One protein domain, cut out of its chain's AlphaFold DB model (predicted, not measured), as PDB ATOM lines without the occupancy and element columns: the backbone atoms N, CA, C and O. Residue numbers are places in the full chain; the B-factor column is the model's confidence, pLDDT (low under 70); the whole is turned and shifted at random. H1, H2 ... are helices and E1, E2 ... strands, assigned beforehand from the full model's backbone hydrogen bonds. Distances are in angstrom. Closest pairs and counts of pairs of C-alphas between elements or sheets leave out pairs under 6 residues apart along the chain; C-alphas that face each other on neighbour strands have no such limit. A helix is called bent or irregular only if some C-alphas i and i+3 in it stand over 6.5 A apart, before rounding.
ATOM      1  N   LEU A  99     215.224 264.395 283.324       89.75
ATOM      2  CA  LEU A  99     216.573 264.475 283.875       89.75
ATOM      3  C   LEU A  99     216.709 265.647 284.869       89.75
ATOM      4  O   LEU A  99     215.944 266.613 284.800       89.75
ATOM      5  N   PRO A 100     217.707 265.617 285.778       86.25
ATOM      6  CA  PRO A 100     218.009 266.746 286.656       86.25
ATOM      7  C   PRO A 100     218.241 268.013 285.838       86.25
ATOM      8  O   PRO A 100     218.787 267.920 284.741       86.25
ATOM      9  N   LEU A 101     217.836 269.181 286.350       81.69
ATOM     10  CA  LEU A 101     217.954 270.477 285.652       81.69
ATOM     11  C   LEU A 101     217.365 270.492 284.228       81.69
ATOM     12  O   LEU A 101     217.776 271.314 283.399       81.69
ATOM     13  N   SER A 102     216.476 269.541 283.929       85.88
ATOM     14  CA  SER A 102     215.852 269.340 282.619       85.88
ATOM     15  C   SER A 102     216.873 269.276 281.489       85.88
ATOM     16  O   SER A 102     216.699 269.854 280.415       85.88
ATOM     17  N   LEU A 103     217.985 268.583 281.749       89.62
ATOM     18  CA  LEU A 103     219.090 268.441 280.803       89.62
ATOM     19  C   LEU A 103     218.635 267.868 279.452       89.62
ATOM     20  O   LEU A 103     219.176 268.256 278.422       89.62
ATOM     21  N   ASP A 104     217.596 267.028 279.440       89.62
ATOM     22  CA  ASP A 104     216.965 266.476 278.233       89.62
ATOM     23  C   ASP A 104     216.233 267.514 277.369       89.62
ATOM     24  O   ASP A 104     215.968 267.260 276.196       89.62
ATOM     25  N   LYS A 105     215.901 268.681 277.927       88.88
ATOM     26  CA  LYS A 105     215.333 269.815 277.183       88.88
ATOM     27  C   LYS A 105     216.398 270.804 276.719       88.88
ATOM     28  O   LYS A 105     216.136 271.595 275.818       88.88
ATOM     29  N   ARG A 106     217.575 270.780 277.347       85.56
ATOM     30  CA  ARG A 106     218.645 271.770 277.146       85.56
ATOM     31  C   ARG A 106     219.708 271.320 276.154       85.56
ATOM     32  O   ARG A 106     220.270 272.154 275.457       85.56
ATOM     33  N   PHE A 107     219.981 270.024 276.101       92.31
ATOM     34  CA  PHE A 107     221.036 269.456 275.276       92.31
ATOM     35  C   PHE A 107     220.490 268.277 274.475       92.31
ATOM     36  O   PHE A 107     219.648 267.514 274.947       92.31
ATOM     37  N   SER A 108     220.998 268.114 273.258       95.50
ATOM     38  CA  SER A 108     220.766 266.911 272.462       95.50
ATOM     39  C   SER A 108     221.423 265.685 273.102       95.50
ATOM     40  O   SER A 108     222.367 265.805 273.884       95.50
ATOM     41  N   ASP A 109     220.985 264.481 272.728       95.94
ATOM     42  CA  ASP A 109     221.571 263.242 273.258       95.94
ATOM     43  C   ASP A 109     223.084 263.152 273.003       95.94
ATOM     44  O   ASP A 109     223.832 262.775 273.900       95.94
ATOM     45  N   ALA A 110     223.558 263.582 271.829       96.38
ATOM     46  CA  ALA A 110     224.987 263.605 271.508       96.38
ATOM     47  C   ALA A 110     225.782 264.583 272.395       96.38
ATOM     48  O   ALA A 110     226.916 264.303 272.787       96.38
ATOM     49  N   GLU A 111     225.191 265.733 272.732       97.06
ATOM     50  CA  GLU A 111     225.786 266.710 273.650       97.06
ATOM     51  C   GLU A 111     225.814 266.171 275.085       97.06
ATOM     52  O   GLU A 111     226.839 266.275 275.755       97.06
ATOM     53  N   LEU A 112     224.736 265.526 275.539       97.00
ATOM     54  CA  LEU A 112     224.694 264.879 276.851       97.00
ATOM     55  C   LEU A 112     225.715 263.743 276.953       97.00
ATOM     56  O   LEU A 112     226.421 263.648 277.953       97.00
ATOM     57  N   GLU A 113     225.860 262.912 275.920       96.50
ATOM     58  CA  GLU A 113     226.922 261.906 275.884       96.50
ATOM     59  C   GLU A 113     228.307 262.556 275.984       96.50
ATOM     60  O   GLU A 113     229.153 262.083 276.745       96.50
ATOM     61  N   MET A 114     228.554 263.656 275.263       96.00
ATOM     62  CA  MET A 114     229.819 264.393 275.349       96.00
ATOM     63  C   MET A 114     230.097 264.880 276.776       96.00
ATOM     64  O   MET A 114     231.209 264.692 277.268       96.00
ATOM     65  N   ILE A 115     229.086 265.449 277.436       96.25
ATOM     66  CA  ILE A 115     229.131 265.928 278.822       96.25
ATOM     67  C   ILE A 115     229.433 264.777 279.786       96.25
ATOM     68  O   ILE A 115     230.415 264.823 280.524       96.25
ATOM     69  N   PHE A 116     228.613 263.723 279.783       95.56
ATOM     70  CA  PHE A 116     228.684 262.659 280.791       95.56
ATOM     71  C   PHE A 116     229.905 261.756 280.646       95.56
ATOM     72  O   PHE A 116     230.305 261.103 281.612       95.56
ATOM     73  N   ASN A 117     230.548 261.763 279.478       94.50
ATOM     74  CA  ASN A 117     231.866 261.160 279.308       94.50
ATOM     75  C   ASN A 117     232.964 261.854 280.122       94.50
ATOM     76  O   ASN A 117     233.960 261.217 280.458       94.50
ATOM     77  N   GLU A 118     232.772 263.128 280.456       94.62
ATOM     78  CA  GLU A 118     233.740 263.946 281.184       94.62
ATOM     79  C   GLU A 118     233.286 264.288 282.608       94.62
ATOM     80  O   GLU A 118     234.012 264.961 283.344       94.62
ATOM     81  N   VAL A 119     232.116 263.790 283.030       92.00
ATOM     82  CA  VAL A 119     231.648 263.950 284.409       92.00
ATOM     83  C   VAL A 119     232.534 263.154 285.358       92.00
ATOM     84  O   VAL A 119     232.708 261.942 285.209       92.00
ATOM     85  N   PHE A 120     233.079 263.842 286.361       87.75
ATOM     86  CA  PHE A 120     233.866 263.220 287.421       87.75
ATOM     87  C   PHE A 120     233.117 263.153 288.752       87.75
ATOM     88  O   PHE A 120     233.386 262.236 289.530       87.75
ATOM     89  N   ALA A 121     232.187 264.077 289.013       89.44
ATOM     90  CA  ALA A 121     231.457 264.116 290.272       89.44
ATOM     91  C   ALA A 121     230.028 264.661 290.154       89.44
ATOM     92  O   ALA A 121     229.711 265.474 289.283       89.44
ATOM     93  N   PHE A 122     229.193 264.239 291.099       90.31
ATOM     94  CA  PHE A 122     227.880 264.800 291.380       90.31
ATOM     95  C   PHE A 122     227.881 265.427 292.771       90.31
ATOM     96  O   PHE A 122     228.249 264.783 293.751       90.31
ATOM     97  N   GLN A 123     227.420 266.664 292.858       88.56
ATOM     98  CA  GLN A 123     227.004 267.304 294.092       88.56
ATOM     99  C   GLN A 123     225.511 267.016 294.269       88.56
ATOM    100  O   GLN A 123     224.681 267.535 293.525       88.56
ATOM    101  N   LEU A 124     225.170 266.129 295.203       88.38
ATOM    102  CA  LEU A 124     223.784 265.688 295.392       88.38
ATOM    103  C   LEU A 124     222.959 266.640 296.255       88.38
ATOM    104  O   LEU A 124     221.743 266.673 296.105       88.38
ATOM    105  N   SER A 125     223.615 267.424 297.111       85.06
ATOM    106  CA  SER A 125     222.994 268.469 297.920       85.06
ATOM    107  C   SER A 125     223.666 269.817 297.683       85.06
ATOM    108  O   SER A 125     224.860 269.897 297.399       85.06
ATOM    109  N   VAL A 126     222.906 270.902 297.808       74.50
ATOM    110  CA  VAL A 126     223.371 272.282 297.588       74.50
ATOM    111  C   VAL A 126     224.516 272.648 298.529       74.50
ATOM    112  O   VAL A 126     225.390 273.440 298.178       74.50
ATOM    113  N   GLY A 127     224.531 272.050 299.715       75.62
ATOM    114  CA  GLY A 127     225.533 272.308 300.724       75.62
ATOM    115  C   GLY A 127     225.942 271.068 301.496       75.62
ATOM    116  O   GLY A 127     225.694 269.927 301.100       75.62
ATOM    117  N   CYS A 128     226.595 271.334 302.618       78.44
ATOM    118  CA  CYS A 128     227.070 270.337 303.559       78.44
ATOM    119  C   CYS A 128     226.685 270.766 304.977       78.44
ATOM    120  O   CYS A 128     226.929 271.903 305.395       78.44
ATOM    121  N   SER A 129     226.119 269.855 305.761       75.94
ATOM    122  CA  SER A 129     225.893 270.047 307.197       75.94
ATOM    123  C   SER A 129     227.209 270.216 307.960       75.94
ATOM    124  O   SER A 129     227.264 270.894 308.990       75.94
ATOM    125  N   GLY A 130     228.300 269.663 307.426       68.44
ATOM    126  CA  GLY A 130     229.665 269.937 307.850       68.44
ATOM    127  C   GLY A 130     230.114 271.337 307.436       68.44
ATOM    128  O   GLY A 130     230.716 271.521 306.384       68.44
ATOM    129  N   ALA A 131     229.891 272.333 308.295       63.56
ATOM    130  CA  ALA A 131     230.437 273.684 308.141       63.56
ATOM    131  C   ALA A 131     231.953 273.731 308.446       63.56
ATOM    132  O   ALA A 131     232.395 274.417 309.367       63.56
ATOM    133  N   CYS A 132     232.756 272.943 307.726       67.12
ATOM    134  CA  CYS A 132     234.193 272.841 307.956       67.12
ATOM    135  C   CYS A 132     234.882 274.187 307.647       67.12
ATOM    136  O   CYS A 132     234.841 274.623 306.496       67.12
ATOM    137  N   PRO A 133     235.606 274.807 308.603       57.84
ATOM    138  CA  PRO A 133     236.254 276.109 308.389       57.84
ATOM    139  C   PRO A 133     237.303 276.133 307.269       57.84
ATOM    140  O   PRO A 133     237.690 277.198 306.803       57.84
ATOM    141  N   ARG A 134     237.790 274.958 306.852       60.09
ATOM    142  CA  ARG A 134     238.764 274.773 305.767       60.09
ATOM    143  C   ARG A 134     238.246 273.813 304.692       60.09
ATOM    144  O   ARG A 134     239.009 273.007 304.170       60.09
ATOM    145  N   CYS A 135     236.941 273.830 304.413       62.91
ATOM    146  CA  CYS A 135     236.379 273.024 303.331       62.91
ATOM    147  C   CYS A 135     237.058 273.394 302.000       62.91
ATOM    148  O   CYS A 135     236.852 274.489 301.488       62.91
ATOM    149  N   MET A 136     237.859 272.481 301.438       56.12
ATOM    150  CA  MET A 136     238.531 272.698 300.147       56.12
ATOM    151  C   MET A 136     237.528 272.818 298.990       56.12
ATOM    152  O   MET A 136     237.814 273.474 297.997       56.12
ATOM    153  N   PHE A 137     236.350 272.211 299.143       63.59
ATOM    154  CA  PHE A 137     235.258 272.251 298.166       63.59
ATOM    155  C   PHE A 137     234.284 273.408 298.380       63.59
ATOM    156  O   PHE A 137     233.359 273.572 297.595       63.59
ATOM    157  N   ASP A 138     234.472 274.171 299.456       60.06
ATOM    158  CA  ASP A 138     233.705 275.375 299.749       60.06
ATOM    159  C   ASP A 138     232.176 275.209 299.802       60.06
ATOM    160  O   ASP A 138     231.418 276.097 299.421       60.06
ATOM    161  N   ALA A 139     231.727 274.049 300.286       68.25
ATOM    162  CA  ALA A 139     230.316 273.719 300.442       68.25
ATOM    163  C   ALA A 139     229.540 274.794 301.223       68.25
ATOM    164  O   ALA A 139     229.998 275.245 302.279       68.25
ATOM    165  N   VAL A 140     228.329 275.132 300.765       67.00
ATOM    166  CA  VAL A 140     227.432 276.030 301.506       67.00
ATOM    167  C   VAL A 140     227.083 275.369 302.847       67.00
ATOM    168  O   VAL A 140     226.549 274.256 302.866       67.00
ATOM    169  N   PRO A 141     227.405 275.991 303.993       64.81
ATOM    170  CA  PRO A 141     227.211 275.345 305.278       64.81
ATOM    171  C   PRO A 141     225.721 275.251 305.622       64.81
ATOM    172  O   PRO A 141     224.987 276.224 305.483       64.81
ATOM    173  N   ARG A 142     225.309 274.104 306.178       65.06
ATOM    174  CA  ARG A 142     223.974 273.859 306.767       65.06
ATOM    175  C   ARG A 142     222.799 273.869 305.782       65.06
ATOM    176  O   ARG A 142     221.659 273.979 306.220       65.06
ATOM    177  N   VAL A 143     223.057 273.702 304.489       65.44
ATOM    178  CA  VAL A 143     222.007 273.551 303.468       65.44
ATOM    179  C   VAL A 143     221.892 272.083 303.065       65.44
ATOM    180  O   VAL A 143     222.906 271.437 302.804       65.44
ATOM    181  N   ARG A 144     220.657 271.565 303.032       65.94
ATOM    182  CA  ARG A 144     220.339 270.154 302.741       65.94
ATOM    183  C   ARG A 144     219.472 269.945 301.496       65.94
ATOM    184  O   ARG A 144     219.120 268.807 301.220       65.94
ATOM    185  N   ASP A 145     219.157 270.999 300.747       70.81
ATOM    186  CA  ASP A 145     218.371 270.859 299.519       70.81
ATOM    187  C   ASP A 145     219.086 269.947 298.533       70.81
ATOM    188  O   ASP A 145     220.285 270.113 298.284       70.81
ATOM    189  N   ASP A 146     218.360 268.984 297.985       81.06
ATOM    190  CA  ASP A 146     218.930 267.890 297.228       81.06
ATOM    191  C   ASP A 146     218.332 267.720 295.832       81.06
ATOM    192  O   ASP A 146     217.256 268.215 295.494       81.06
ATOM    193  N   VAL A 147     219.079 267.031 294.967       82.12
ATOM    194  CA  VAL A 147     218.567 266.653 293.652       82.12
ATOM    195  C   VAL A 147     217.538 265.542 293.811       82.12
ATOM    196  O   VAL A 147     217.811 264.512 294.433       82.12
ATOM    197  N   ASP A 148     216.388 265.708 293.158       88.06
ATOM    198  CA  ASP A 148     215.355 264.678 293.124       88.06
ATOM    199  C   ASP A 148     215.923 263.306 292.713       88.06
ATOM    200  O   ASP A 148     216.606 263.140 291.694       88.06
ATOM    201  N   PHE A 149     215.624 262.309 293.541       90.69
ATOM    202  CA  PHE A 149     216.152 260.957 293.410       90.69
ATOM    203  C   PHE A 149     215.706 260.254 292.131       90.69
ATOM    204  O   PHE A 149     216.502 259.540 291.515       90.69
ATOM    205  N   ASP A 150     214.458 260.449 291.709       92.19
ATOM    206  CA  ASP A 150     213.955 259.804 290.502       92.19
ATOM    207  C   ASP A 150     214.560 260.449 289.251       92.19
ATOM    208  O   ASP A 150     214.963 259.725 288.336       92.19
ATOM    209  N   LYS A 151     214.780 261.771 289.252       92.94
ATOM    210  CA  LYS A 151     215.557 262.451 288.202       92.94
ATOM    211  C   LYS A 151     216.991 261.900 288.115       92.94
ATOM    212  O   LYS A 151     217.462 261.584 287.019       92.94
ATOM    213  N   ILE A 152     217.687 261.703 289.242       93.94
ATOM    214  CA  ILE A 152     219.032 261.088 289.255       93.94
ATOM    215  C   ILE A 152     219.003 259.643 288.730       93.94
ATOM    216  O   ILE A 152     219.863 259.255 287.936       93.94
ATOM    217  N   LYS A 153     218.002 258.840 289.108       95.50
ATOM    218  CA  LYS A 153     217.852 257.471 288.592       95.50
ATOM    219  C   LYS A 153     217.632 257.435 287.088       95.50
ATOM    220  O   LYS A 153     218.270 256.627 286.414       95.50
ATOM    221  N   ASN A 154     216.777 258.305 286.556       95.94
ATOM    222  CA  ASN A 154     216.546 258.413 285.115       95.94
ATOM    223  C   ASN A 154     217.848 258.736 284.378       95.94
ATOM    224  O   ASN A 154     218.164 258.107 283.366       95.94
ATOM    225  N   LEU A 155     218.648 259.650 284.934       95.94
ATOM    226  CA  LEU A 155     219.963 259.981 284.399       95.94
ATOM    227  C   LEU A 155     220.904 258.769 284.386       95.94
ATOM    228  O   LEU A 155     221.524 258.479 283.360       95.94
ATOM    229  N   ILE A 156     220.985 258.037 285.499       96.81
ATOM    230  CA  ILE A 156     221.811 256.830 285.615       96.81
ATOM    231  C   ILE A 156     221.362 255.754 284.628       96.81
ATOM    232  O   ILE A 156     222.202 255.172 283.950       96.81
ATOM    233  N   LEU A 157     220.057 255.507 284.492       97.19
ATOM    234  CA  LEU A 157     219.526 254.528 283.542       97.19
ATOM    235  C   LEU A 157     219.881 254.889 282.101       97.19
ATOM    236  O   LEU A 157     220.309 254.015 281.342       97.19
ATOM    237  N   LYS A 158     219.736 256.170 281.746       97.12
ATOM    238  CA  LYS A 158     220.026 256.678 280.403       97.12
ATOM    239  C   LYS A 158     221.510 256.544 280.050       97.12
ATOM    240  O   LYS A 158     221.828 256.113 278.947       97.12
ATOM    241  N   PHE A 159     222.414 256.836 280.990       97.06
ATOM    242  CA  PHE A 159     223.864 256.874 280.745       97.06
ATOM    243  C   PHE A 159     224.664 255.771 281.460       97.06
ATOM    244  O   PHE A 159     225.875 255.899 281.643       97.06
ATOM    245  N   LYS A 160     224.028 254.648 281.821       96.69
ATOM    246  CA  LYS A 160     224.646 253.570 282.620       96.69
ATOM    247  C   LYS A 160     225.962 253.031 282.061       96.69
ATOM    248  O   LYS A 160     226.883 252.745 282.820       96.69
ATOM    249  N   SER A 161     226.079 252.905 280.735       95.81
ATOM    250  CA  SER A 161     227.299 252.413 280.080       95.81
ATOM    251  C   SER A 161     228.445 253.418 280.197       95.81
ATOM    252  O   SER A 161     229.594 253.027 280.405       95.81
ATOM    253  N   ILE A 162     228.129 254.713 280.108       95.56
ATOM    254  CA  ILE A 162     229.086 255.796 280.311       95.56
ATOM    255  C   ILE A 162     229.530 255.802 281.770       95.56
ATOM    256  O   ILE A 162     230.727 255.718 282.018       95.56
ATOM    257  N   PHE A 163     228.597 255.802 282.726       94.69
ATOM    258  CA  PHE A 163     228.929 255.835 284.153       94.69
ATOM    259  C   PHE A 163     229.660 254.584 284.637       94.69
ATOM    260  O   PHE A 163     230.577 254.708 285.444       94.69
ATOM    261  N   GLY A 164     229.362 253.403 284.091       91.25
ATOM    262  CA  GLY A 164     230.152 252.198 284.354       91.25
ATOM    263  C   GLY A 164     231.624 252.344 283.948       91.25
ATOM    264  O   GLY A 164     232.512 251.807 284.607       91.25
ATOM    265  N   ARG A 165     231.906 253.126 282.896       91.44
ATOM    266  CA  ARG A 165     233.270 253.414 282.428       91.44
ATOM    267  C   ARG A 165     233.921 254.592 283.153       91.44
ATOM    268  O   ARG A 165     235.094 254.503 283.506       91.44
ATOM    269  N   THR A 166     233.212 255.709 283.306       87.44
ATOM    270  CA  THR A 166     233.764 256.960 283.854       87.44
ATOM    271  C   THR A 166     233.822 256.955 285.377       87.44
ATOM    272  O   THR A 166     234.660 257.656 285.947       87.44
ATOM    273  N   ARG A 167     232.987 256.119 286.009       91.12
ATOM    274  CA  ARG A 167     232.923 255.857 287.451       91.12
ATOM    275  C   ARG A 167     232.911 257.150 288.278       91.12
ATOM    276  O   ARG A 167     233.787 257.326 289.127       91.12
ATOM    277  N   PRO A 168     231.979 258.085 288.011       90.44
ATOM    278  CA  PRO A 168     231.905 259.336 288.752       90.44
ATOM    279  C   PRO A 168     231.603 259.082 290.231       90.44
ATOM    280  O   PRO A 168     230.944 258.098 290.586       90.44
ATOM    281  N   VAL A 169     232.068 259.988 291.088       89.38
ATOM    282  CA  VAL A 169     231.682 259.993 292.502       89.38
ATOM    283  C   VAL A 169     230.373 260.738 292.698       89.38
ATOM    284  O   VAL A 169     230.065 261.683 291.977       89.38
ATOM    285  N   PHE A 170     229.608 260.331 293.702       91.00
ATOM    286  CA  PHE A 170     228.310 260.931 294.013       91.00
ATOM    287  C   PHE A 170     228.378 261.899 295.196       91.00
ATOM    288  O   PHE A 170     227.442 262.015 295.976       91.00
ATOM    289  N   TYR A 171     229.517 262.566 295.358       84.94
ATOM    290  CA  TYR A 171     229.676 263.641 296.323       84.94
ATOM    291  C   TYR A 171     230.708 264.654 295.811       84.94
ATOM    292  O   TYR A 171     231.777 264.283 295.326       84.94
ATOM    293  N   HIS A 172     230.385 265.942 295.908       82.75
ATOM    294  CA  HIS A 172     231.295 267.059 295.660       82.75
ATOM    295  C   HIS A 172     230.724 268.289 296.345       82.75
ATOM    296  O   HIS A 172     229.548 268.569 296.160       82.75
ATOM    297  N   ALA A 173     231.520 269.005 297.144       77.50
ATOM    298  CA  ALA A 173     231.019 270.143 297.926       77.50
ATOM    299  C   ALA A 173     229.725 269.826 298.726       77.50
ATOM    300  O   ALA A 173     228.912 270.705 298.994       77.50
ATOM    301  N   SER A 174     229.550 268.560 299.113       81.75
ATOM    302  CA  SER A 174     228.380 268.011 299.801       81.75
ATOM    303  C   SER A 174     228.792 266.799 300.633       81.75
ATOM    304  O   SER A 174     229.717 266.080 300.241       81.75
ATOM    305  N   ASP A 175     228.092 266.529 301.733       85.56
ATOM    306  CA  ASP A 175     228.233 265.260 302.452       85.56
ATOM    307  C   ASP A 175     227.209 264.244 301.917       85.56
ATOM    308  O   ASP A 175     226.020 264.562 301.883       85.56
ATOM    309  N   PRO A 176     227.611 263.016 301.537       88.19
ATOM    310  CA  PRO A 176     226.677 261.939 301.206       88.19
ATOM    311  C   PRO A 176     225.551 261.745 302.229       88.19
ATOM    312  O   PRO A 176     224.441 261.384 301.851       88.19
ATOM    313  N   LYS A 177     225.819 261.988 303.518       87.38
ATOM    314  CA  LYS A 177     224.836 261.843 304.597       87.38
ATOM    315  C   LYS A 177     223.716 262.877 304.532       87.38
ATOM    316  O   LYS A 177     222.609 262.595 304.981       87.38
ATOM    317  N   ASP A 178     223.980 264.047 303.953       86.69
ATOM    318  CA  ASP A 178     222.943 265.061 303.743       86.69
ATOM    319  C   ASP A 178     221.960 264.658 302.638       86.69
ATOM    320  O   ASP A 178     220.842 265.166 302.604       86.69
ATOM    321  N   TYR A 179     222.328 263.689 301.795       89.44
ATOM    322  CA  TYR A 179     221.423 263.049 300.853       89.44
ATOM    323  C   TYR A 179     220.797 261.800 301.487       89.44
ATOM    324  O   TYR A 179     221.368 260.711 301.466       89.44
ATOM    325  N   LEU A 180     219.597 261.928 302.059       86.06
ATOM    326  CA  LEU A 180     218.976 260.848 302.848       86.06
ATOM    327  C   LEU A 180     218.829 259.522 302.084       86.06
ATOM    328  O   LEU A 180     218.897 258.459 302.700       86.06
ATOM    329  N   LYS A 181     218.654 259.595 300.758       91.25
ATOM    330  CA  LYS A 181     218.508 258.444 299.850       91.25
ATOM    331  C   LYS A 181     219.844 257.926 299.294       91.25
ATOM    332  O   LYS A 181     219.871 257.206 298.293       91.25
ATOM    333  N   TYR A 182     220.973 258.339 299.874       93.31
ATOM    334  CA  TYR A 182     222.296 257.961 299.378       93.31
ATOM    335  C   TYR A 182     222.554 256.452 299.408       93.31
ATOM    336  O   TYR A 182     223.024 255.943 298.392       93.31
ATOM    337  N   PRO A 183     222.240 255.697 300.482       92.56
ATOM    338  CA  PRO A 183     222.428 254.245 300.467       92.56
ATOM    339  C   PRO A 183     221.654 253.559 299.327       92.56
ATOM    340  O   PRO A 183     222.180 252.674 298.651       92.56
ATOM    341  N   GLU A 184     220.426 254.000 299.050       95.00
ATOM    342  CA  GLU A 184     219.608 253.502 297.945       95.00
ATOM    343  C   GLU A 184     220.213 253.867 296.584       95.00
ATOM    344  O   GLU A 184     220.270 253.019 295.690       95.00
ATOM    345  N   LEU A 185     220.701 255.102 296.432       95.38
ATOM    346  CA  LEU A 185     221.399 255.556 295.230       95.38
ATOM    347  C   LEU A 185     222.669 254.739 294.979       95.38
ATOM    348  O   LEU A 185     222.899 254.278 293.864       95.38
ATOM    349  N   HIS A 186     223.477 254.539 296.018       94.31
ATOM    350  CA  HIS A 186     224.724 253.785 295.969       94.31
ATOM    351  C   HIS A 186     224.478 252.363 295.475       94.31
ATOM    352  O   HIS A 186     225.095 251.916 294.504       94.31
ATOM    353  N   LYS A 187     223.514 251.671 296.098       94.81
ATOM    354  CA  LYS A 187     223.081 250.337 295.674       94.81
ATOM    355  C   LYS A 187     222.636 250.339 294.212       94.81
ATOM    356  O   LYS A 187     223.085 249.499 293.433       94.81
ATOM    357  N   PHE A 188     221.802 251.305 293.830       96.81
ATOM    358  CA  PHE A 188     221.282 251.414 292.471       96.81
ATOM    359  C   PHE A 188     222.389 251.605 291.427       96.81
ATOM    360  O   PHE A 188     222.369 250.945 290.387       96.81
ATOM    361  N   VAL A 189     223.378 252.462 291.699       96.06
ATOM    362  CA  VAL A 189     224.538 252.669 290.819       96.06
ATOM    363  C   VAL A 189     225.356 251.390 290.695       96.06
ATOM    364  O   VAL A 189     225.708 251.003 289.582       96.06
ATOM    365  N   ARG A 190     225.627 250.702 291.807       94.62
ATOM    366  CA  ARG A 190     226.387 249.450 291.796       94.62
ATOM    367  C   ARG A 190     225.713 248.382 290.940       94.62
ATOM    368  O   ARG A 190     226.369 247.775 290.097       94.62
ATOM    369  N   GLU A 191     224.408 248.200 291.109       95.62
ATOM    370  CA  GLU A 191     223.618 247.220 290.355       95.62
ATOM    371  C   GLU A 191     223.461 247.603 288.873       95.62
ATOM    372  O   GLU A 191     223.497 246.737 288.000       95.62
ATOM    373  N   THR A 192     223.315 248.897 288.571       97.31
ATOM    374  CA  THR A 192     222.997 249.379 287.214       97.31
ATOM    375  C   THR A 192     224.237 249.636 286.358       97.31
ATOM    376  O   THR A 192     224.241 249.334 285.163       97.31
ATOM    377  N   CYS A 193     225.284 250.208 286.953       96.19
ATOM    378  CA  CYS A 193     226.510 250.635 286.275       96.19
ATOM    379  C   CYS A 193     227.682 249.671 286.498       96.19
ATOM    380  O   CYS A 193     228.695 249.788 285.812       96.19
ATOM    381  N   GLY A 194     227.573 248.728 287.441       93.00
ATOM    382  CA  GLY A 194     228.593 247.704 287.675       93.00
ATOM    383  C   GLY A 194     229.863 248.215 288.358       93.00
ATOM    384  O   GLY A 194     230.925 247.618 288.188       93.00
ATOM    385  N   TYR A 195     229.787 249.312 289.117       91.12
ATOM    386  CA  TYR A 195     230.900 249.783 289.941       91.12
ATOM    387  C   TYR A 195     230.431 250.247 291.315       91.12
ATOM    388  O   TYR A 195     229.340 250.787 291.437       91.12
ATOM    389  N   ASP A 196     231.279 250.069 292.326       86.25
ATOM    390  CA  ASP A 196     231.065 250.613 293.667       86.25
ATOM    391  C   ASP A 196     231.526 252.083 293.698       86.25
ATOM    392  O   ASP A 196     232.717 252.334 293.455       86.25
ATOM    393  N   PRO A 197     230.630 253.071 293.889       88.38
ATOM    394  CA  PRO A 197     231.037 254.462 294.029       88.38
ATOM    395  C   PRO A 197     231.904 254.651 295.266       88.38
ATOM    396  O   PRO A 197     231.599 254.133 296.332       88.38
ATOM    397  N   HIS A 198     232.963 255.444 295.145       83.81
ATOM    398  CA  HIS A 198     233.694 255.879 296.326       83.81
ATOM    399  C   HIS A 198     232.814 256.826 297.156       83.81
ATOM    400  O   HIS A 198     232.070 257.633 296.590       83.81
ATOM    401  N   VAL A 199     232.930 256.752 298.484       81.75
ATOM    402  CA  VAL A 199     232.162 257.571 299.432       81.75
ATOM    403  C   VAL A 199     233.107 258.181 300.454       81.75
ATOM    404  O   VAL A 199     233.916 257.473 301.045       81.75
ATOM    405  N   THR A 200     232.997 259.489 300.691       81.06
ATOM    406  CA  THR A 200     233.644 260.168 301.824       81.06
ATOM    407  C   THR A 200     232.605 260.959 302.596       81.06
ATOM    408  O   THR A 200     231.966 261.832 302.019       81.06
ATOM    409  N   THR A 201     232.439 260.670 303.886       81.25
ATOM    410  CA  THR A 201     231.426 261.318 304.737       81.25
ATOM    411  C   THR A 201     231.997 261.731 306.093       81.25
ATOM    412  O   THR A 201     232.953 261.121 306.590       81.25
ATOM    413  N   LYS A 202     231.404 262.763 306.702       79.12
ATOM    414  CA  LYS A 202     231.608 263.132 308.100       79.12
ATOM    415  C   LYS A 202     230.731 262.286 309.018       79.12
ATOM    416  O   LYS A 202     229.496 262.314 308.958       79.12
ATOM    417  N   VAL A 203     231.378 261.646 309.985       75.56
ATOM    418  CA  VAL A 203     230.709 260.811 310.987       75.56
ATOM    419  C   VAL A 203     230.954 261.366 312.385       75.56
ATOM    420  O   VAL A 203     232.072 261.754 312.723       75.56
ATOM    421  N   SER A 204     229.894 261.391 313.185       78.06
ATOM    422  CA  SER A 204     229.891 261.733 314.607       78.06
ATOM    423  C   SER A 204     229.226 260.608 315.411       78.06
ATOM    424  O   SER A 204     228.578 259.731 314.838       78.06
ATOM    425  N   ASN A 205     229.426 260.596 316.733       77.75
ATOM    426  CA  ASN A 205     228.883 259.568 317.632       77.75
ATOM    427  C   ASN A 205     227.419 259.848 318.019       77.75
ATOM    428  O   ASN A 205     227.073 259.935 319.195       77.75
ATOM    429  N   ASP A 206     226.575 260.062 317.017       84.31
ATOM    430  CA  ASP A 206     225.131 260.237 317.161       84.31
ATOM    431  C   ASP A 206     224.386 259.122 316.420       84.31
ATOM    432  O   ASP A 206     224.891 258.549 315.451       84.31
ATOM    433  N   GLU A 207     223.177 258.805 316.889       85.75
ATOM    434  CA  GLU A 207     222.386 257.686 316.362       85.75
ATOM    435  C   GLU A 207     222.084 257.843 314.865       85.75
ATOM    436  O   GLU A 207     222.178 256.865 314.130       85.75
ATOM    437  N   GLU A 208     221.805 259.065 314.394       86.25
ATOM    438  CA  GLU A 208     221.530 259.355 312.978       86.25
ATOM    439  C   GLU A 208     222.729 258.974 312.092       86.25
ATOM    440  O   GLU A 208     222.578 258.273 311.088       86.25
ATOM    441  N   SER A 209     223.937 259.384 312.486       83.38
ATOM    442  CA  SER A 209     225.177 259.077 311.766       83.38
ATOM    443  C   SER A 209     225.503 257.584 311.779       83.38
ATOM    444  O   SER A 209     225.886 257.029 310.746       83.38
ATOM    445  N   LEU A 210     225.338 256.921 312.926       84.12
ATOM    446  CA  LEU A 210     225.602 255.488 313.064       84.12
ATOM    447  C   LEU A 210     224.585 254.638 312.291       84.12
ATOM    448  O   LEU A 210     224.962 253.651 311.656       84.12
ATOM    449  N   GLU A 211     223.308 255.022 312.293       87.88
ATOM    450  CA  GLU A 211     222.258 254.359 311.519       87.88
ATOM    451  C   GLU A 211     222.478 254.537 310.012       87.88
ATOM    452  O   GLU A 211     222.375 253.575 309.247       87.88
ATOM    453  N   TRP A 212     222.813 255.751 309.565       88.19
ATOM    454  CA  TRP A 212     223.140 256.004 308.162       88.19
ATOM    455  C   TRP A 212     224.339 255.167 307.696       88.19
ATOM    456  O   TRP A 212     224.259 254.506 306.658       88.19
ATOM    457  N   LEU A 213     225.414 255.110 308.490       83.31
ATOM    458  CA  LEU A 213     226.573 254.267 308.187       83.31
ATOM    459  C   LEU A 213     226.226 252.782 308.160       83.31
ATOM    460  O   LEU A 213     226.704 252.067 307.283       83.31
ATOM    461  N   SER A 214     225.403 252.312 309.102       82.19
ATOM    462  CA  SER A 214     224.945 250.922 309.126       82.19
ATOM    463  C   SER A 214     224.229 250.574 307.821       82.19
ATOM    464  O   SER A 214     224.607 249.605 307.161       82.19
ATOM    465  N   ARG A 215     223.296 251.422 307.367       86.50
ATOM    466  CA  ARG A 215     222.615 251.260 306.071       86.50
ATOM    467  C   ARG A 215     223.590 251.270 304.892       86.50
ATOM    468  O   ARG A 215     223.516 250.384 304.046       86.50
ATOM    469  N   LEU A 216     224.524 252.223 304.845       85.88
ATOM    470  CA  LEU A 216     225.512 252.296 303.764       85.88
ATOM    471  C   LEU A 216     226.427 251.061 303.736       85.88
ATOM    472  O   LEU A 216     226.684 250.512 302.669       85.88
ATOM    473  N   SER A 217     226.876 250.577 304.895       81.44
ATOM    474  CA  SER A 217     227.775 249.419 305.007       81.44
ATOM    475  C   SER A 217     227.174 248.111 304.479       81.44
ATOM    476  O   SER A 217     227.908 247.194 304.119       81.44
ATOM    477  N   GLN A 218     225.844 248.025 304.386       82.00
ATOM    478  CA  GLN A 218     225.153 246.869 303.811       82.00
ATOM    479  C   GLN A 218     225.233 246.839 302.278       82.00
ATOM    480  O   GLN A 218     225.009 245.789 301.673       82.00
ATOM    481  N   VAL A 219     225.519 247.978 301.638       83.00
ATOM    482  CA  VAL A 219     225.463 248.137 300.176       83.00
ATOM    483  C   VAL A 219     226.788 248.571 299.547       83.00
ATOM    484  O   VAL A 219     227.022 248.247 298.381       83.00
ATOM    485  N   ALA A 220     227.653 249.249 300.303       77.62
ATOM    486  CA  ALA A 220     228.959 249.722 299.866       77.62
ATOM    487  C   ALA A 220     230.070 248.749 300.266       77.62
ATOM    488  O   ALA A 220     230.105 248.257 301.395       77.62
ATOM    489  N   GLU A 221     231.001 248.481 299.352       72.75
ATOM    490  CA  GLU A 221     232.187 247.687 299.666       72.75
ATOM    491  C   GLU A 221     233.311 248.563 300.226       72.75
ATOM    492  O   GLU A 221     234.084 248.080 301.061       72.75
ATOM    493  N   ASP A 222     233.398 249.826 299.796       67.50
ATOM    494  CA  ASP A 222     234.426 250.783 300.212       67.50
ATOM    495  C   ASP A 222     233.828 252.119 300.691       67.50
ATOM    496  O   ASP A 222     233.189 252.854 299.937       67.50
ATOM    497  N   VAL A 223     234.040 252.442 301.971       65.88
ATOM    498  CA  VAL A 223     233.566 253.681 302.603       65.88
ATOM    499  C   VAL A 223     234.730 254.335 303.332       65.88
ATOM    500  O   VAL A 223     235.273 253.774 304.287       65.88
ATOM    501  N   ARG A 224     235.078 255.556 302.919       68.56
ATOM    502  CA  ARG A 224     236.039 256.405 303.621       68.56
ATOM    503  C   ARG A 224     235.303 257.264 304.643       68.56
ATOM    504  O   ARG A 224     234.397 258.028 304.308       68.56
ATOM    505  N   ILE A 225     235.730 257.172 305.896       67.12
ATOM    506  CA  ILE A 225     235.171 257.972 306.988       67.12
ATOM    507  C   ILE A 225     236.151 259.085 307.329       67.12
ATOM    508  O   ILE A 225     237.322 258.829 307.629       67.12
ATOM    509  N   SER A 226     235.649 260.316 307.297       67.06
ATOM    510  CA  SER A 226     236.359 261.494 307.770       67.06
ATOM    511  C   SER A 226     235.819 261.887 309.141       67.06
ATOM    512  O   SER A 226     234.651 262.245 309.290       67.06
ATOM    513  N   ILE A 227     236.674 261.831 310.156       64.06
ATOM    514  CA  ILE A 227     236.331 262.248 311.517       64.06
ATOM    515  C   ILE A 227     236.887 263.652 311.723       64.06
ATOM    516  O   ILE A 227     238.090 263.852 311.577       64.06
ATOM    517  N   TYR A 228     236.022 264.612 312.057       60.69
ATOM    518  CA  TYR A 228     236.388 266.008 312.323       60.69
ATOM    519  C   TYR A 228     235.906 266.424 313.713       60.69
ATOM    520  O   TYR A 228     234.842 265.983 314.141       60.69
ATOM    521  N   HIS A 229     236.631 267.337 314.364       56.22
ATOM    522  CA  HIS A 229     236.296 267.901 315.687       56.22
ATOM    523  C   HIS A 229     236.353 266.922 316.872       56.22
ATOM    524  O   HIS A 229     235.886 267.271 317.951       56.22
ATOM    525  N   ILE A 230     236.945 265.739 316.697       58.81
ATOM    526  CA  ILE A 230     237.275 264.834 317.803       58.81
ATOM    527  C   ILE A 230     238.782 264.927 318.021       58.81
ATOM    528  O   ILE A 230     239.560 264.590 317.126       58.81
ATOM    529  N   LEU A 231     239.180 265.484 319.164       55.66
ATOM    530  CA  LEU A 231     240.587 265.722 319.506       55.66
ATOM    531  C   LEU A 231     241.130 264.670 320.482       55.66
ATOM    532  O   LEU A 231     242.345 264.561 320.622       55.66
ATOM    533  N   ASP A 232     240.248 263.897 321.119       72.00
ATOM    534  CA  ASP A 232     240.609 262.841 322.061       72.00
ATOM    535  C   ASP A 232     240.668 261.466 321.372       72.00
ATOM    536  O   ASP A 232     239.745 261.038 320.673       72.00
ATOM    537  N   GLU A 233     241.772 260.748 321.581       70.12
ATOM    538  CA  GLU A 233     241.986 259.399 321.052       70.12
ATOM    539  C   GLU A 233     240.997 258.389 321.647       70.12
ATOM    540  O   GLU A 233     240.577 257.460 320.949       70.12
ATOM    541  N   ALA A 234     240.566 258.587 322.899       74.19
ATOM    542  CA  ALA A 234     239.548 257.738 323.509       74.19
ATOM    543  C   ALA A 234     238.175 257.943 322.848       74.19
ATOM    544  O   ALA A 234     237.483 256.963 322.572       74.19
ATOM    545  N   GLU A 235     237.806 259.181 322.508       70.00
ATOM    546  CA  GLU A 235     236.582 259.481 321.750       70.00
ATOM    547  C   GLU A 235     236.631 258.921 320.321       70.00
ATOM    548  O   GLU A 235     235.642 258.358 319.847       70.00
ATOM    549  N   ILE A 236     237.781 259.016 319.640       70.25
ATOM    550  CA  ILE A 236     237.978 258.401 318.314       70.25
ATOM    551  C   ILE A 236     237.812 256.885 318.410       70.25
ATOM    552  O   ILE A 236     237.090 256.296 317.608       70.25
ATOM    553  N   THR A 237     238.454 256.253 319.393       74.25
ATOM    554  CA  THR A 237     238.372 254.803 319.605       74.25
ATOM    555  C   THR A 237     236.938 254.383 319.918       74.25
ATOM    556  O   THR A 237     236.417 253.480 319.272       74.25
ATOM    557  N   GLY A 238     236.257 255.101 320.815       77.25
ATOM    558  CA  GLY A 238     234.856 254.847 321.146       77.25
ATOM    559  C   GLY A 238     233.920 254.987 319.944       77.25
ATOM    560  O   GLY A 238     233.014 254.171 319.775       77.25
ATOM    561  N   LEU A 239     234.154 255.969 319.065       77.00
ATOM    562  CA  LEU A 239     233.408 256.107 317.814       77.00
ATOM    563  C   LEU A 239     233.685 254.934 316.860       77.00
ATOM    564  O   LEU A 239     232.746 254.376 316.297       77.00
ATOM    565  N   LEU A 240     234.945 254.533 316.682       74.94
ATOM    566  CA  LEU A 240     235.297 253.392 315.831       74.94
ATOM    567  C   LEU A 240     234.687 252.084 316.345       74.94
ATOM    568  O   LEU A 240     234.167 251.313 315.542       74.94
ATOM    569  N   ASP A 241     234.691 251.865 317.659       76.25
ATOM    570  CA  ASP A 241     234.059 250.708 318.294       76.25
ATOM    571  C   ASP A 241     232.538 250.725 318.089       76.25
ATOM    572  O   ASP A 241     231.949 249.705 317.724       76.25
ATOM    573  N   ALA A 242     231.893 251.886 318.248       77.31
ATOM    574  CA  ALA A 242     230.462 252.045 317.992       77.31
ATOM    575  C   ALA A 242     230.105 251.759 316.523       77.31
ATOM    576  O   ALA A 242     229.130 251.054 316.242       77.31
ATOM    577  N   ILE A 243     230.915 252.249 315.580       74.94
ATOM    578  CA  ILE A 243     230.752 251.971 314.148       74.94
ATOM    579  C   ILE A 243     230.955 250.475 313.876       74.94
ATOM    580  O   ILE A 243     230.132 249.865 313.189       74.94
ATOM    581  N   ALA A 244     232.013 249.862 314.411       72.94
ATOM    582  CA  ALA A 244     232.305 248.442 314.227       72.94
ATOM    583  C   ALA A 244     231.168 247.561 314.764       72.94
ATOM    584  O   ALA A 244     230.715 246.644 314.078       72.94
ATOM    585  N   LEU A 245     230.630 247.894 315.941       74.88
ATOM    586  CA  LEU A 245     229.492 247.204 316.544       74.88
ATOM    587  C   LEU A 245     228.227 247.295 315.674       74.88
ATOM    588  O   LEU A 245     227.498 246.314 315.544       74.88
ATOM    589  N   ARG A 246     227.961 248.459 315.067       75.56
ATOM    590  CA  ARG A 246     226.748 248.725 314.265       75.56
ATOM    591  C   ARG A 246     226.803 248.201 312.835       75.56
ATOM    592  O   ARG A 246     225.765 247.887 312.257       75.56
ATOM    593  N   THR A 247     227.990 248.174 312.244       71.06
ATOM    594  CA  THR A 247     228.203 247.761 310.847       71.06
ATOM    595  C   THR A 247     228.645 246.302 310.739       71.06
ATOM    596  O   THR A 247     228.599 245.725 309.658       71.06
ATOM    597  N   GLY A 248     229.104 245.698 311.844       66.31
ATOM    598  CA  GLY A 248     229.753 244.385 311.839       66.31
ATOM    599  C   GLY A 248     231.112 244.376 311.125       66.31
ATOM    600  O   GLY A 248     231.661 243.304 310.871       66.31
ATOM    601  N   GLY A 249     231.645 245.551 310.764       62.31
ATOM    602  CA  GLY A 249     232.884 245.718 310.010       62.31
ATOM    603  C   GLY A 249     234.100 246.002 310.893       62.31
ATOM    604  O   GLY A 249     233.993 246.587 311.966       62.31
ATOM    605  N   VAL A 250     235.289 245.627 310.409       54.59
ATOM    606  CA  VAL A 250     236.574 246.017 311.012       54.59
ATOM    607  C   VAL A 250     237.147 247.186 310.214       54.59
ATOM    608  O   VAL A 250     237.585 247.005 309.077       54.59
ATOM    609  N   PHE A 251     237.172 248.377 310.809       53.62
ATOM    610  CA  PHE A 251     237.813 249.553 310.218       53.62
ATOM    611  C   PHE A 251     239.301 249.553 310.569       53.62
ATOM    612  O   PHE A 251     239.678 249.364 311.724       53.62
ATOM    613  N   LYS A 252     240.168 249.750 309.572       47.34
ATOM    614  CA  LYS A 252     241.608 249.930 309.793       47.34
ATOM    615  C   LYS A 252     241.954 251.411 309.715       47.34
ATOM    616  O   LYS A 252     241.426 252.133 308.872       47.34
ATOM    617  N   LYS A 253     242.869 251.856 310.581       46.06
ATOM    618  CA  LYS A 253     243.482 253.187 310.488       46.06
ATOM    619  C   LYS A 253     244.137 253.333 309.115       46.06
ATOM    620  O   LYS A 253     245.041 252.568 308.784       46.06
ATOM    621  N   GLY A 254     243.635 254.274 308.316       45.16
ATOM    622  CA  GLY A 254     244.261 254.669 307.056       45.16
ATOM    623  C   GLY A 254     245.540 255.464 307.325       45.16
ATOM    624  O   GLY A 254     245.794 255.884 308.456       45.16
ATOM    625  N   SER A 255     246.353 255.693 306.294       34.09
ATOM    626  CA  SER A 255     247.576 256.509 306.351       34.09
ATOM    627  C   SER A 255     247.268 258.014 306.488       34.09
ATOM    628  O   SER A 255     247.631 258.816 305.630       34.09
ATOM    629  N   GLY A 256     246.530 258.404 307.530       31.09
ATOM    630  CA  GLY A 256     246.222 259.795 307.853       31.09
ATOM    631  C   GLY A 256     247.359 260.452 308.636       31.09
ATOM    632  O   GLY A 256     247.785 259.936 309.669       31.09
ATOM    633  N   VAL A 257     247.836 261.601 308.157       30.25
ATOM    634  CA  VAL A 257     248.834 262.435 308.842       30.25
ATOM    635  C   VAL A 257     248.165 263.203 309.986       30.25
ATOM    636  O   VAL A 257     247.224 263.961 309.759       30.25
ATOM    637  N   PRO A 303     241.786 275.463 315.302       26.45
ATOM    638  CA  PRO A 303     242.168 274.683 314.125       26.45
ATOM    639  C   PRO A 303     241.629 273.248 314.221       26.45
ATOM    640  O   PRO A 303     241.903 272.535 315.181       26.45
ATOM    641  N   ASN A 304     240.874 272.797 313.216       30.84
ATOM    642  CA  ASN A 304     240.274 271.459 313.222       30.84
ATOM    643  C   ASN A 304     241.208 270.405 312.617       30.84
ATOM    644  O   ASN A 304     241.706 270.577 311.503       30.84
ATOM    645  N   MET A 305     241.383 269.292 313.337       28.97
ATOM    646  CA  MET A 305     242.040 268.074 312.859       28.97
ATOM    647  C   MET A 305     241.032 267.150 312.161       28.97
ATOM    648  O   MET A 305     239.857 267.110 312.534       28.97
ATOM    649  N   GLY A 306     241.492 266.419 311.142       31.73
ATOM    650  CA  GLY A 306     240.720 265.383 310.461       31.73
ATOM    651  C   GLY A 306     241.497 264.070 310.420       31.73
ATOM    652  O   GLY A 306     242.631 264.067 309.945       31.73
ATOM    653  N   ILE A 307     240.911 262.966 310.889       37.00
ATOM    654  CA  ILE A 307     241.491 261.623 310.725       37.00
ATOM    655  C   ILE A 307     240.689 260.886 309.661       37.00
ATOM    656  O   ILE A 307     239.461 260.841 309.711       37.00
ATOM    657  N   THR A 308     241.396 260.329 308.678       39.59
ATOM    658  CA  THR A 308     240.799 259.491 307.640       39.59
ATOM    659  C   THR A 308     241.084 258.018 307.922       39.59
ATOM    660  O   THR A 308     242.240 257.629 308.099       39.59
ATOM    661  N   PHE A 309     240.038 257.198 307.877       40.91
ATOM    662  CA  PHE A 309     240.130 255.739 307.861       40.91
ATOM    663  C   PHE A 309     239.788 255.228 306.456       40.91
ATOM    664  O   PHE A 309     238.812 255.680 305.856       40.91
ATOM    665  N   GLU A 310     240.617 254.329 305.920       38.50
ATOM    666  CA  GLU A 310     240.535 253.836 304.538       38.50
ATOM    667  C   GLU A 310     240.576 252.302 304.512       38.50
ATOM    668  O   GLU A 310     241.342 251.675 305.254       38.50
ATOM    669  N   LYS A 311     239.781 251.680 303.633       34.03
ATOM    670  CA  LYS A 311     239.949 250.269 303.268       34.03
ATOM    671  C   LYS A 311     241.097 250.167 302.242       34.03
ATOM    672  O   LYS A 311     241.239 251.056 301.410       34.03
ATOM    673  N   PRO A 312     241.960 249.134 302.265       27.11
ATOM    674  CA  PRO A 312     243.077 249.046 301.318       27.11
ATOM    675  C   PRO A 312     242.602 249.011 299.853       27.11
ATOM    676  O   PRO A 312     241.803 248.141 299.510       27.11
ATOM    677  N   GLY A 313     243.134 249.898 298.995       29.84
ATOM    678  CA  GLY A 313     242.892 249.883 297.541       29.84
ATOM    679  C   GLY A 313     242.332 251.164 296.900       29.84
ATOM    680  O   GLY A 313     241.933 251.102 295.737       29.84
ATOM    681  N   LEU A 314     242.296 252.305 297.605       33.94
ATOM    682  CA  LEU A 314     241.713 253.544 297.069       33.94
ATOM    683  C   LEU A 314     242.376 254.025 295.769       33.94
ATOM    684  O   LEU A 314     243.574 254.302 295.715       33.94
ATOM    685  N   ASN A 315     241.541 254.271 294.760       31.75
ATOM    686  CA  ASN A 315     241.861 255.192 293.677       31.75
ATOM    687  C   ASN A 315     241.496 256.609 294.143       31.75
ATOM    688  O   ASN A 315     240.333 256.875 294.447       31.75
ATOM    689  N   LYS A 316     242.485 257.506 294.230       39.00
ATOM    690  CA  LYS A 316     242.281 258.900 294.646       39.00
ATOM    691  C   LYS A 316     241.245 259.597 293.760       39.00
ATOM    692  O   LYS A 316     241.251 259.457 292.536       39.00
ATOM    693  N   CYS A 317     240.368 260.369 294.393       35.53
ATOM    694  CA  CYS A 317     239.380 261.197 293.719       35.53
ATOM    695  C   CYS A 317     239.991 262.566 293.376       35.53
ATOM    696  O   CYS A 317     239.593 263.591 293.923       35.53
ATOM    697  N   ASP A 318     240.975 262.565 292.479       46.59
ATOM    698  CA  ASP A 318     241.656 263.771 291.997       46.59
ATOM    699  C   ASP A 318     240.911 264.294 290.752       46.59
ATOM    700  O   ASP A 318     241.299 264.093 289.602       46.59
TER     701      ASP A 318
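Overview. This is residues 99 to 257 and 303 to 318 of the 434 residues of an uncharacterized protein of Candidatus Peregrinibacteria bacterium GW2011_GWC2_39_14 (UniProt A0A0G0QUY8). The model is an elongated body with H1, H2 and H3 gathered at one end, a small sheet of E2, E3 and E4 with H5 and H6 towards the other, and H4 between, where H3, H4, H5 and H6 touch one after the next. Two long unnamed stretches join in: residues 123 to 148 run out from E1 and fold back to H3, and residues 167 to 181 pass from H3 to H4. The printed part has 175 residues with six named helices and four named strands, in the order H1, H2, E1, H3, H4, E2, H5, E3, H6, E4; the sheet runs E2, E3, E4 and is mixed. The class is mostly helix, with under half of the residues in named elements. The whole is compact, with a radius of gyration of the C-alphas of 16.7 A, and spans 55 by 30 by 28 A.

Along the chain. H1 is residues 100 to 106, beginning at C-alpha 100 at (218.009, 266.746, 286.656). It is irregular, with C-alphas 101 and 104 8.5 A apart. H2 is residues 109 to 116, and E1, residues 119 to 122, pairs with no named strand. H3, residues 149 to 166, is 20.4 A long and irregular: it has a kink of 84 degrees near residue 159, and C-alphas 158 and 161 are 8.4 A apart. H4 is residues 182 to 193, 15.6 A long, with C-alpha 182 at (222.296, 257.961, 299.378). E2 is residues 200 to 202, H5 is residues 207 to 217, 15.0 A long, and E3 is residues 224 to 228, 13.0 A long. H6 is residues 233 to 247, 20.7 A long. E4, residues 306 to 309, ends at C-alpha 309 at (240.130, 255.739, 307.861).

Arrangement. H3 is the hub, touching three helices. With residues 151 to 155 alone it only just touches H1, with 3 pairs of C-alphas within 8 A, the closest being Pro 100 and Lys 151 at 5.2 A. With residues 159 to 163 alone it touches H2, about perpendicular at 77 degrees; the closest C-alphas, of Phe 116 and Ile 162, are 6.9 A apart. H1 and H2 are close but not clearly touching, their closest C-alphas, of Leu 103 and Leu 112, 7.7 A apart. H3 touches H4 at a steep tilt of 44 degrees, the same way; the closest C-alphas, of Gly 164 and Cys 193, are 4.4 A apart. H4, with residues 182 to 186 alone, touches H5 at a shallow tilt of 10 degrees, the same way, with the C-alphas of Pro 183 and Leu 216 closest at 4.9 A. H6, with residues 242 to 247 alone, touches H5 at a steep tilt of 55 degrees; the closest C-alphas, of Ser 214 and Thr 247, are 4.9 A apart. E2, H5 and E3 form a strand-helix-strand unit, two parallel neighbour strands with a helix between them along the chain, and its crossover is right-handed. E2 and E3 are parallel at 29 degrees, with N 226 and O 201 at 2.9 A, within hydrogen-bond range. E3 and E4 are antiparallel at 156 degrees, with N 227 and O 307 at 3.0 A. H6 is on the sheet but only grazes it, with residues 236 to 240. H5 is only just not on it, with 4 pairs of C-alphas within 10 A. Every O i to N i+4 pair is within hydrogen-bond range in H2, H4, H5 and H6; in H3 12 of 14 are, and in H1 1 of 3, beside 3 of 4 O i to N i+3 pairs.

Size, cuts and confidence. The two C-alphas farthest apart, those of Ser 108 and Ala 234, are 55.2 A apart. Residues 258 to 302 are not printed, and C-alphas 257 and 303 are 14.9 A apart across this cut. The links E1 to H3 and H3 to H4 are long; in the first, residues 127 to 128 pair in parallel with residues 140 to 141. The mean pLDDT of the printed part is 76.4; 51 residues are under 70, namely 130 to 144, 222 to 231, 248 to 257 and 303 to 318.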